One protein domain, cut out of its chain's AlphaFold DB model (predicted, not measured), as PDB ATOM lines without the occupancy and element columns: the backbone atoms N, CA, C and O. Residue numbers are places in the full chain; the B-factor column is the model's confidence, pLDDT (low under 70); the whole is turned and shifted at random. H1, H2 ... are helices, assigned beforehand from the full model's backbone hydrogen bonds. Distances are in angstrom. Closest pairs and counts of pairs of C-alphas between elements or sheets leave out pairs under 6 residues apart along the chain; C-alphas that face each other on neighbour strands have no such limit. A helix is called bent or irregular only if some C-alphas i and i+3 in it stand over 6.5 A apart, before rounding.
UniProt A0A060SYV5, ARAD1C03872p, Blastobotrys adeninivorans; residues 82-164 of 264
ATOM      1  N   GLY A  82      31.052  41.234 119.400       92.62
ATOM      2  CA  GLY A  82      29.794  41.874 119.031       92.62
ATOM      3  C   GLY A  82      29.382  41.540 117.605       92.62
ATOM      4  O   GLY A  82      28.197  41.407 117.306       92.62
ATOM      5  N   THR A  83      30.366  41.392 116.716       91.56
ATOM      6  CA  THR A  83      30.135  40.976 115.329       91.56
ATOM      7  C   THR A  83      29.609  39.549 115.256       91.56
ATOM      8  O   THR A  83      28.594  39.341 114.595       91.56
ATOM      9  N   GLU A  84      30.224  38.625 115.996       92.69
ATOM     10  CA  GLU A  84      29.773  37.231 116.118       92.69
ATOM     11  C   GLU A  84      28.317  37.156 116.600       92.69
ATOM     12  O   GLU A  84      27.482  36.526 115.961       92.69
ATOM     13  N   TRP A  85      27.959  37.870 117.674       92.56
ATOM     14  CA  TRP A  85      26.580  37.882 118.192       92.56
ATOM     15  C   TRP A  85      25.549  38.330 117.160       92.56
ATOM     16  O   TRP A  85      24.453  37.782 117.091       92.56
ATOM     17  N   LYS A  86      25.915  39.301 116.325       90.19
ATOM     18  CA  LYS A  86      25.041  39.823 115.276       90.19
ATOM     19  C   LYS A  86      24.867  38.842 114.116       90.19
ATOM     20  O   LYS A  86      23.839  38.893 113.452       90.19
ATOM     21  N   GLN A  87      25.863  37.994 113.854       92.19
ATOM     22  CA  GLN A  87      25.754  36.902 112.882       92.19
ATOM     23  C   GLN A  87      24.788  35.841 113.398       92.19
ATOM     24  O   GLN A  87      23.805  35.555 112.722       92.19
ATOM     25  N   TYR A  88      24.972  35.390 114.644       93.88
ATOM     26  CA  TYR A  88      24.052  34.447 115.284       93.88
ATOM     27  C   TYR A  88      22.607  34.961 115.304       93.88
ATOM     28  O   TYR A  88      21.684  34.233 114.960       93.88
ATOM     29  N   GLU A  89      22.387  36.235 115.633       92.75
ATOM     30  CA  GLU A  89      21.045  36.837 115.617       92.75
ATOM     31  C   GLU A  89      20.371  36.766 114.232       92.75
ATOM     32  O   GLU A  89      19.150  36.644 114.141       92.75
ATOM     33  N   MET A  90      21.150  36.831 113.148       90.31
ATOM     34  CA  MET A  90      20.643  36.748 111.774       90.31
ATOM     35  C   MET A  90      20.448  35.306 111.295       90.31
ATOM     36  O   MET A  90      19.508  35.038 110.548       90.31
ATOM     37  N   GLU A  91      21.336  34.398 111.689       94.00
ATOM     38  CA  GLU A  91      21.374  33.009 111.222       94.00
ATOM     39  C   GLU A  91      20.334  32.148 111.944       94.00
ATOM     40  O   GLU A  91      19.487  31.535 111.289       94.00
ATOM     41  N   THR A  92      20.293  32.204 113.279       94.44
ATOM     42  CA  THR A  92      19.450  31.333 114.110       94.44
ATOM     43  C   THR A  92      17.965  31.351 113.711       94.44
ATOM     44  O   THR A  92      17.387  30.279 113.541       94.44
ATOM     45  N   PRO A  93      17.297  32.506 113.484       96.19
ATOM     46  CA  PRO A  93      15.882  32.501 113.102       96.19
ATOM     47  C   PRO A  93      15.609  31.871 111.732       96.19
ATOM     48  O   PRO A  93      14.489  31.438 111.463       96.19
ATOM     49  N   ASN A  94      16.596  31.868 110.834       95.00
ATOM     50  CA  ASN A  94      16.451  31.236 109.528       95.00
ATOM     51  C   ASN A  94      16.595  29.719 109.639       95.00
ATOM     52  O   ASN A  94      15.806  29.013 109.016       95.00
ATOM     53  N   GLU A  95      17.538  29.241 110.450       95.38
ATOM     54  CA  GLU A  95      17.735  27.816 110.735       95.38
ATOM     55  C   GLU A  95      16.506  27.214 111.419       95.38
ATOM     56  O   GLU A  95      15.923  26.268 110.896       95.38
ATOM     57  N   VAL A  96      16.024  27.844 112.496       97.31
ATOM     58  CA  VAL A  96      14.802  27.418 113.204       97.31
ATOM     59  C   VAL A  96      13.614  27.349 112.244       97.31
ATOM     60  O   VAL A  96      12.873  26.373 112.232       97.31
ATOM     61  N   ARG A  97      13.455  28.341 111.359       96.94
ATOM     62  CA  ARG A  97      12.366  28.342 110.370       96.94
ATOM     63  C   ARG A  97      12.479  27.192 109.364       96.94
ATOM     64  O   ARG A  97      11.458  26.727 108.861       96.94
ATOM     65  N   GLN A  98      13.690  26.786 108.991       96.69
ATOM     66  CA  GLN A  98      13.904  25.652 108.087       96.69
ATOM     67  C   GLN A  98      13.595  24.330 108.788       96.69
ATOM     68  O   GLN A  98      12.892  23.502 108.214       96.69
ATOM     69  N   GLU A  99      14.043  24.177 110.033       96.94
ATOM     70  CA  GLU A  99      13.750  23.017 110.877       96.94
ATOM     71  C   GLU A  99      12.241  22.859 111.108       96.94
ATOM     72  O   GLU A  99      11.682  21.797 110.846       96.94
ATOM     73  N   GLU A 100      11.548  23.938 111.483       97.75
ATOM     74  CA  GLU A 100      10.091  23.945 111.653       97.75
ATOM     75  C   GLU A 100       9.362  23.511 110.376       97.75
ATOM     76  O   GLU A 100       8.387  22.763 110.433       97.75
ATOM     77  N   ARG A 101       9.825  23.961 109.202       97.38
ATOM     78  CA  ARG A 101       9.244  23.559 107.912       97.38
ATOM     79  C   ARG A 101       9.460  22.079 107.627       97.38
ATOM     80  O   ARG A 101       8.503  21.423 107.232       97.38
ATOM     81  N   ALA A 102      10.674  21.575 107.843       97.19
ATOM     82  CA  ALA A 102      10.998  20.168 107.641       97.19
ATOM     83  C   ALA A 102      10.147  19.273 108.551       97.19
ATOM     84  O   ALA A 102       9.506  18.342 108.071       97.19
ATOM     85  N   LEU A 103      10.034  19.631 109.834       97.88
ATOM     86  CA  LEU A 103       9.204  18.909 110.796       97.88
ATOM     87  C   LEU A 103       7.716  18.946 110.416       97.88
ATOM     88  O   LEU A 103       7.001  17.957 110.561       97.88
ATOM     89  N   LEU A 104       7.225  20.078 109.905       97.31
ATOM     90  CA  LEU A 104       5.849  20.188 109.416       97.31
ATOM     91  C   LEU A 104       5.596  19.329 108.172       97.31
ATOM     92  O   LEU A 104       4.493  18.803 108.018       97.31
ATOM     93  N   GLU A 105       6.564  19.223 107.265       96.88
ATOM     94  CA  GLU A 105       6.478  18.353 106.089       96.88
ATOM     95  C   GLU A 105       6.492  16.883 106.495       96.88
ATOM     96  O   GLU A 105       5.589  16.147 106.101       96.88
ATOM     97  N   GLU A 106       7.418  16.485 107.364       96.50
ATOM     98  CA  GLU A 106       7.460  15.149 107.957       96.50
ATOM     99  C   GLU A 106       6.121  14.810 108.620       96.50
ATOM    100  O   GLU A 106       5.468  13.844 108.230       96.50
ATOM    101  N   TYR A 107       5.612  15.681 109.493       96.81
ATOM    102  CA  TYR A 107       4.312  15.502 110.137       96.81
ATOM    103  C   TYR A 107       3.158  15.325 109.135       96.81
ATOM    104  O   TYR A 107       2.260  14.504 109.347       96.81
ATOM    105  N   LYS A 108       3.152  16.080 108.028       96.69
ATOM    106  CA  LYS A 108       2.149  15.908 106.964       96.69
ATOM    107  C   LYS A 108       2.278  14.540 106.307       96.69
ATOM    108  O   LYS A 108       1.264  13.860 106.165       96.69
ATOM    109  N   THR A 109       3.495  14.121 105.961       96.44
ATOM    110  CA  THR A 109       3.737  12.810 105.345       96.44
ATOM    111  C   THR A 109       3.351  11.667 106.281       96.44
ATOM    112  O   THR A 109       2.639  10.756 105.868       96.44
ATOM    113  N   GLU A 110       3.706  11.741 107.564       93.06
ATOM    114  CA  GLU A 110       3.300  10.764 108.574       93.06
ATOM    115  C   GLU A 110       1.784  10.698 108.723       93.06
ATOM    116  O   GLU A 110       1.205   9.616 108.832       93.06
ATOM    117  N   ARG A 111       1.116  11.854 108.734       94.00
ATOM    118  CA  ARG A 111      -0.340  11.924 108.810       94.00
ATOM    119  C   ARG A 111      -0.992  11.289 107.583       94.00
ATOM    120  O   ARG A 111      -1.944  10.531 107.750       94.00
ATOM    121  N   GLU A 112      -0.494  11.571 106.383       93.50
ATOM    122  CA  GLU A 112      -0.964  10.937 105.145       93.50
ATOM    123  C   GLU A 112      -0.736   9.424 105.167       93.50
ATOM    124  O   GLU A 112      -1.651   8.663 104.861       93.50
ATOM    125  N   ASN A 113       0.444   8.978 105.596       89.88
ATOM    126  CA  ASN A 113       0.770   7.562 105.736       89.88
ATOM    127  C   ASN A 113      -0.141   6.873 106.756       89.88
ATOM    128  O   ASN A 113      -0.602   5.767 106.506       89.88
ATOM    129  N   ARG A 114      -0.478   7.539 107.868       87.06
ATOM    130  CA  ARG A 114      -1.410   7.020 108.880       87.06
ATOM    131  C   ARG A 114      -2.827   6.862 108.339       87.06
ATOM    132  O   ARG A 114      -3.483   5.873 108.650       87.06
ATOM    133  N   LEU A 115      -3.291   7.820 107.537       90.25
ATOM    134  CA  LEU A 115      -4.588   7.727 106.863       90.25
ATOM    135  C   LEU A 115      -4.590   6.573 105.851       90.25
ATOM    136  O   LEU A 115      -5.463   5.714 105.925       90.25
ATOM    137  N   LYS A 116      -3.562   6.480 104.997       86.56
ATOM    138  CA  LYS A 116      -3.386   5.366 104.048       86.56
ATOM    139  C   LYS A 116      -3.284   4.011 104.754       86.56
ATOM    140  O   LYS A 116      -3.845   3.030 104.280       86.56
ATOM    141  N   ALA A 117      -2.605   3.942 105.899       82.94
ATOM    142  CA  ALA A 117      -2.508   2.731 106.710       82.94
ATOM    143  C   ALA A 117      -3.869   2.330 107.295       82.94
ATOM    144  O   ALA A 117      -4.217   1.153 107.258       82.94
ATOM    145  N   ALA A 118      -4.670   3.286 107.778       84.38
ATOM    146  CA  ALA A 118      -6.035   3.009 108.226       84.38
ATOM    147  C   ALA A 118      -6.911   2.471 107.078       84.38
ATOM    148  O   ALA A 118      -7.576   1.450 107.246       84.38
ATOM    149  N   GLU A 119      -6.834   3.086 105.892       86.00
ATOM    150  CA  GLU A 119      -7.518   2.603 104.682       86.00
ATOM    151  C   GLU A 119      -7.057   1.192 104.280       86.00
ATOM    152  O   GLU A 119      -7.881   0.337 103.947       86.00
ATOM    153  N   ARG A 120      -5.747   0.914 104.352       82.81
ATOM    154  CA  ARG A 120      -5.167  -0.418 104.116       82.81
ATOM    155  C   ARG A 120      -5.710  -1.445 105.110       82.81
ATOM    156  O   ARG A 120      -6.092  -2.533 104.691       82.81
ATOM    157  N   MET A 121      -5.806  -1.114 106.399       79.62
ATOM    158  CA  MET A 121      -6.352  -2.023 107.417       79.62
ATOM    159  C   MET A 121      -7.821  -2.370 107.167       79.62
ATOM    160  O   MET A 121      -8.226  -3.515 107.371       79.62
ATOM    161  N   ASP A 122      -8.624  -1.422 106.685       83.62
ATOM    162  CA  ASP A 122     -10.013  -1.701 106.322       83.62
ATOM    163  C   ASP A 122     -10.115  -2.634 105.106       83.62
ATOM    164  O   ASP A 122     -10.968  -3.527 105.098       83.62
ATOM    165  N   LYS A 123      -9.211  -2.512 104.124       82.94
ATOM    166  CA  LYS A 123      -9.107  -3.453 102.992       82.94
ATOM    167  C   LYS A 123      -8.652  -4.844 103.429       82.94
ATOM    168  O   LYS A 123      -9.219  -5.828 102.964       82.94
ATOM    169  N   VAL A 124      -7.702  -4.945 104.362       82.19
ATOM    170  CA  VAL A 124      -7.289  -6.233 104.951       82.19
ATOM    171  C   VAL A 124      -8.465  -6.898 105.669       82.19
ATOM    172  O   VAL A 124      -8.742  -8.066 105.423       82.19
ATOM    173  N   ARG A 125      -9.248  -6.154 106.462       82.62
ATOM    174  CA  ARG A 125     -10.473  -6.688 107.089       82.62
ATOM    175  C   ARG A 125     -11.511  -7.156 106.067       82.62
ATOM    176  O   ARG A 125     -12.241  -8.109 106.332       82.62
ATOM    177  N   GLN A 126     -11.640  -6.473 104.927       84.06
ATOM    178  CA  GLN A 126     -12.516  -6.918 103.833       84.06
ATOM    179  C   GLN A 126     -12.001  -8.220 103.216       84.06
ATOM    180  O   GLN A 126     -12.778  -9.155 103.044       84.06
ATOM    181  N   LEU A 127     -10.696  -8.309 102.956       82.62
ATOM    182  CA  LEU A 127     -10.047  -9.522 102.472       82.62
ATOM    183  C   LEU A 127     -10.249 -10.695 103.441       82.62
ATOM    184  O   LEU A 127     -10.637 -11.769 103.005       82.62
ATOM    185  N   GLU A 128     -10.052 -10.502 104.745       82.88
ATOM    186  CA  GLU A 128     -10.294 -11.537 105.759       82.88
ATOM    187  C   GLU A 128     -11.737 -12.055 105.724       82.88
ATOM    188  O   GLU A 128     -11.964 -13.265 105.779       82.88
ATOM    189  N   LYS A 129     -12.721 -11.155 105.584       84.50
ATOM    190  CA  LYS A 129     -14.134 -11.535 105.422       84.50
ATOM    191  C   LYS A 129     -14.358 -12.337 104.142       84.50
ATOM    192  O   LYS A 129     -15.058 -13.345 104.178       84.50
ATOM    193  N   ASP A 130     -13.762 -11.915 103.033       83.56
ATOM    194  CA  ASP A 130     -13.895 -12.597 101.743       83.56
ATOM    195  C   ASP A 130     -13.215 -13.978 101.756       83.56
ATOM    196  O   ASP A 130     -13.772 -14.941 101.230       83.56
ATOM    197  N   ILE A 131     -12.060 -14.105 102.418       82.12
ATOM    198  CA  ILE A 131     -11.374 -15.381 102.679       82.12
ATOM    199  C   ILE A 131     -12.248 -16.293 103.544       82.12
ATOM    200  O   ILE A 131     -12.353 -17.486 103.266       82.12
ATOM    201  N   PHE A 132     -12.901 -15.748 104.575       81.69
ATOM    202  CA  PHE A 132     -13.808 -16.515 105.428       81.69
ATOM    203  C   PHE A 132     -15.009 -17.065 104.643       81.69
ATOM    204  O   PHE A 132     -15.414 -18.207 104.854       81.69
ATOM    205  N   VAL A 133     -15.561 -16.281 103.709       85.12
ATOM    206  CA  VAL A 133     -16.664 -16.709 102.827       85.12
ATOM    207  C   VAL A 133     -16.189 -17.705 101.764       85.12
ATOM    208  O   VAL A 133     -16.916 -18.643 101.435       85.12
ATOM    209  N   ASN A 134     -14.980 -17.531 101.226       83.00
ATOM    210  CA  ASN A 134     -14.401 -18.407 100.214       83.00
ATOM    211  C   ASN A 134     -12.962 -18.825 100.579       83.00
ATOM    212  O   ASN A 134     -12.001 -18.172 100.162       83.00
ATOM    213  N   PRO A 135     -12.786 -19.972 101.263       78.19
ATOM    214  CA  PRO A 135     -11.471 -20.448 101.697       78.19
ATOM    215  C   PRO A 135     -10.483 -20.708 100.549       78.19
ATOM    216  O   PRO A 135      -9.272 -20.635 100.745       78.19
ATOM    217  N   LYS A 136     -10.983 -20.969  99.329       78.81
ATOM    218  CA  LYS A 136     -10.147 -21.220  98.142       78.81
ATOM    219  C   LYS A 136      -9.401 -19.977  97.645       78.81
ATOM    220  O   LYS A 136      -8.523 -20.105  96.799       78.81
ATOM    221  N   LEU A 137      -9.713 -18.789  98.171       73.12
ATOM    222  CA  LEU A 137      -9.066 -17.529  97.789       73.12
ATOM    223  C   LEU A 137      -7.562 -17.502  98.131       73.12
ATOM    224  O   LEU A 137      -6.789 -16.834  97.453       73.12
ATOM    225  N   LEU A 138      -7.135 -18.258  99.148       70.00
ATOM    226  CA  LEU A 138      -5.727 -18.391  99.553       70.00
ATOM    227  C   LEU A 138      -4.929 -19.371  98.679       70.00
ATOM    228  O   LEU A 138      -3.701 -19.308  98.647       70.00
ATOM    229  N   GLU A 139      -5.609 -20.268  97.964       70.75
ATOM    230  CA  GLU A 139      -4.999 -21.367  97.204       70.75
ATOM    231  C   GLU A 139      -4.786 -21.030  95.719       70.75
ATOM    232  O   GLU A 139      -4.413 -21.900  94.929       70.75
ATOM    233  N   VAL A 140      -5.003 -19.767  95.334       72.06
ATOM    234  CA  VAL A 140      -4.805 -19.265  93.969       72.06
ATOM    235  C   VAL A 140      -3.344 -19.459  93.550       72.06
ATOM    236  O   VAL A 140      -2.424 -18.876  94.133       72.06
ATOM    237  N   LYS A 141      -3.115 -20.302  92.538       66.81
ATOM    238  CA  LYS A 141      -1.771 -20.618  92.023       66.81
ATOM    239  C   LYS A 141      -1.334 -19.674  90.905       66.81
ATOM    240  O   LYS A 141      -0.141 -19.386  90.818       66.81
ATOM    241  N   ASP A 142      -2.283 -19.149  90.138       81.12
ATOM    242  CA  ASP A 142      -2.027 -18.341  88.947       81.12
ATOM    243  C   ASP A 142      -1.546 -16.926  89.306       81.12
ATOM    244  O   ASP A 142      -2.163 -16.207  90.093       81.12
ATOM    245  N   GLU A 143      -0.422 -16.500  88.723       77.94
ATOM    246  CA  GLU A 143       0.200 -15.194  89.005       77.94
ATOM    247  C   GLU A 143      -0.672 -14.007  88.568       77.94
ATOM    248  O   GLU A 143      -0.653 -12.953  89.200       77.94
ATOM    249  N   GLN A 144      -1.477 -14.180  87.517       83.12
ATOM    250  CA  GLN A 144      -2.390 -13.143  87.027       83.12
ATOM    251  C   GLN A 144      -3.526 -12.872  88.018       83.12
ATOM    252  O   GLN A 144      -3.851 -11.716  88.281       83.12
ATOM    253  N   GLU A 145      -4.087 -13.927  88.609       78.94
ATOM    254  CA  GLU A 145      -5.127 -13.815  89.630       78.94
ATOM    255  C   GLU A 145      -4.565 -13.222  90.928       78.94
ATOM    256  O   GLU A 145      -5.210 -12.369  91.538       78.94
ATOM    257  N   LYS A 146      -3.326 -13.573  91.306       79.44
ATOM    258  CA  LYS A 146      -2.619 -12.930  92.428       79.44
ATOM    259  C   LYS A 146      -2.433 -11.435  92.201       79.44
ATOM    260  O   LYS A 146      -2.773 -10.652  93.079       79.44
ATOM    261  N   ASN A 147      -1.962 -11.028  91.023       81.69
ATOM    262  CA  ASN A 147      -1.776  -9.614  90.693       81.69
ATOM    263  C   ASN A 147      -3.111  -8.851  90.656       81.69
ATOM    264  O   ASN A 147      -3.175  -7.713  91.117       81.69
ATOM    265  N   ALA A 148      -4.190  -9.481  90.173       84.00
ATOM    266  CA  ALA A 148      -5.533  -8.905  90.198       84.00
ATOM    267  C   ALA A 148      -6.068  -8.742  91.631       84.00
ATOM    268  O   ALA A 148      -6.677  -7.723  91.950       84.00
ATOM    269  N   LEU A 149      -5.812  -9.711  92.516       78.75
ATOM    270  CA  LEU A 149      -6.151  -9.621  93.938       78.75
ATOM    271  C   LEU A 149      -5.302  -8.561  94.655       78.75
ATOM    272  O   LEU A 149      -5.844  -7.767  95.419       78.75
ATOM    273  N   MET A 150      -4.003  -8.479  94.362       80.25
ATOM    274  CA  MET A 150      -3.115  -7.439  94.891       80.25
ATOM    275  C   MET A 150      -3.567  -6.037  94.474       80.25
ATOM    276  O   MET A 150      -3.597  -5.143  95.313       80.25
ATOM    277  N   GLN A 151      -4.002  -5.855  93.223       84.81
ATOM    278  CA  GLN A 151      -4.600  -4.598  92.760       84.81
ATOM    279  C   GLN A 151      -5.983  -4.329  93.370       84.81
ATOM    280  O   GLN A 151      -6.310  -3.183  93.644       84.81
ATOM    281  N   LYS A 152      -6.810  -5.357  93.604       83.31
ATOM    282  CA  LYS A 152      -8.151  -5.193  94.196       83.31
ATOM    283  C   LYS A 152      -8.094  -4.704  95.648       83.31
ATOM    284  O   LYS A 152      -8.939  -3.905  96.045       83.31
ATOM    285  N   TYR A 153      -7.141  -5.206  96.437       79.81
ATOM    286  CA  TYR A 153      -7.004  -4.886  97.866       79.81
ATOM    287  C   TYR A 153      -5.843  -3.924  98.177       79.81
ATOM    288  O   TYR A 153      -5.604  -3.645  99.350       79.81
ATOM    289  N   ASP A 154      -5.154  -3.403  97.155       74.62
ATOM    290  CA  ASP A 154      -3.965  -2.539  97.261       74.62
ATOM    291  C   ASP A 154      -2.877  -3.113  98.189       74.62
ATOM    292  O   ASP A 154      -2.489  -2.508  99.192       74.62
ATOM    293  N   LEU A 155      -2.404  -4.322  97.868       73.88
ATOM    294  CA  LEU A 155      -1.377  -5.046  98.623       73.88
ATOM    295  C   LEU A 155      -0.035  -5.067  97.875       73.88
ATOM    296  O   LEU A 155       0.009  -5.398  96.692       73.88
ATOM    297  N   ASP A 156       1.063  -4.811  98.594       70.81
ATOM    298  CA  ASP A 156       2.431  -4.845  98.044       70.81
ATOM    299  C   ASP A 156       2.968  -6.276  97.836       70.81
ATOM    300  O   ASP A 156       3.838  -6.506  96.998       70.81
ATOM    301  N   SER A 157       2.450  -7.263  98.581       71.69
ATOM    302  CA  SER A 157       2.868  -8.669  98.489       71.69
ATOM    303  C   SER A 157       1.734  -9.645  98.815       71.69
ATOM    304  O   SER A 157       0.915  -9.371  99.694       71.69
ATOM    305  N   TRP A 158       1.730 -10.807  98.149       65.69
ATOM    306  CA  TRP A 158       0.839 -11.939  98.436       65.69
ATOM    307  C   TRP A 158       1.641 -13.170  98.902       65.69
ATOM    308  O   TRP A 158       2.597 -13.542  98.218       65.69
ATOM    309  N   PRO A 159       1.255 -13.870  99.988       65.88
ATOM    310  CA  PRO A 159       0.155 -13.563 100.906       65.88
ATOM    311  C   PRO A 159       0.390 -12.235 101.645       65.88
ATOM    312  O   PRO A 159       1.527 -11.761 101.665       65.88
ATOM    313  N   PRO A 160      -0.653 -11.610 102.221       63.12
ATOM    314  CA  PRO A 160      -0.498 -10.429 103.061       63.12
ATOM    315  C   PRO A 160       0.261 -10.831 104.332       63.12
ATOM    316  O   PRO A 160      -0.330 -11.112 105.369       63.12
ATOM    317  N   LEU A 161       1.585 -10.944 104.230       60.75
ATOM    318  CA  LEU A 161       2.460 -11.021 105.386       60.75
ATOM    319  C   LEU A 161       2.250  -9.716 106.146       60.75
ATOM    320  O   LEU A 161       2.430  -8.644 105.566       60.75
ATOM    321  N   GLU A 162       1.830  -9.807 107.408       57.91
ATOM    322  CA  GLU A 162       1.820  -8.652 108.299       57.91
ATOM    323  C   GLU A 162       3.208  -8.004 108.239       57.91
ATOM    324  O   GLU A 162       4.203  -8.636 108.618       57.91
ATOM    325  N   PRO A 163       3.325  -6.764 107.740       61.47
ATOM    326  CA  PRO A 163       4.523  -6.011 108.005       61.47
ATOM    327  C   PRO A 163       4.507  -5.709 109.510       61.47
ATOM    328  O   PRO A 163       3.513  -5.216 110.028       61.47
ATOM    329  N   GLU A 164       5.633  -5.964 110.182       51.56
ATOM    330  CA  GLU A 164       6.047  -5.262 111.414       51.56
ATOM    331  C   GLU A 164       5.802  -5.926 112.786       51.56
ATOM    332  O   GLU A 164       5.241  -5.338 113.704       51.56
TER     333      GLU A 164
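What this domain is: This is residues 82 to 164 of the 264 residues of the protein "ARAD1C03872p" of Blastobotrys adeninivorans (UniProt A0A060SYV5). One long helix, H1, makes a rod, and beyond its last residue, Val 133, the backbone folds back through short H2 into H3, which packs steeply on residues 120 to 127 of H1. Residues 82 to 118 stick out. The printed part has 83 residues, 68 of them in three named helices, in the order H1, H2, H3, with no named strand; its class is all helix, and it is extended, with a radius of gyration of the C-alphas of 23.6 A and spans of 77 by 22 by 19 A.

How they stand to each other: H1, residues 82 to 133, assigned as one helix by its hydrogen bonds, is bent: C-alphas 90 and 93 are 6.5 A apart. Its arms, H1a, residues 82 to 90, and H1b, residues 93 to 133, stand at a shallow tilt of 31 degrees. H1b touches H3, residues 143 to 153, with residues 120 to 127 alone, opposite ways at a steep tilt of 63 degrees; the closest C-alphas, of Lys 123 and Tyr 153, are 5.7 A apart. H1b and H2, residues 135 to 139, only just touch, only at the corner, with 3 pairs of C-alphas within 8 A, the closest Ile 131 and Leu 137, 5.8 A. Every O i to N i+4 pair is within hydrogen-bond range in H1a, H1b and H3; H2 has 0 of 1, and 1 of 2 O i to N i+3 pairs.

Where its parts are: H1a begins at C-alpha 82 (29.794, 41.874, 119.031). H1b is 59.9 A long; H3, 15.4 A, ends at C-alpha 153 (-7.004, -4.886, 97.866).

The domain as a whole: The farthest C-alphas, of Gly 82 and Lys 136, are 77.5 A apart. The printed part has no cut; pLDDT is under 70 at residues 141 and 158 to 164.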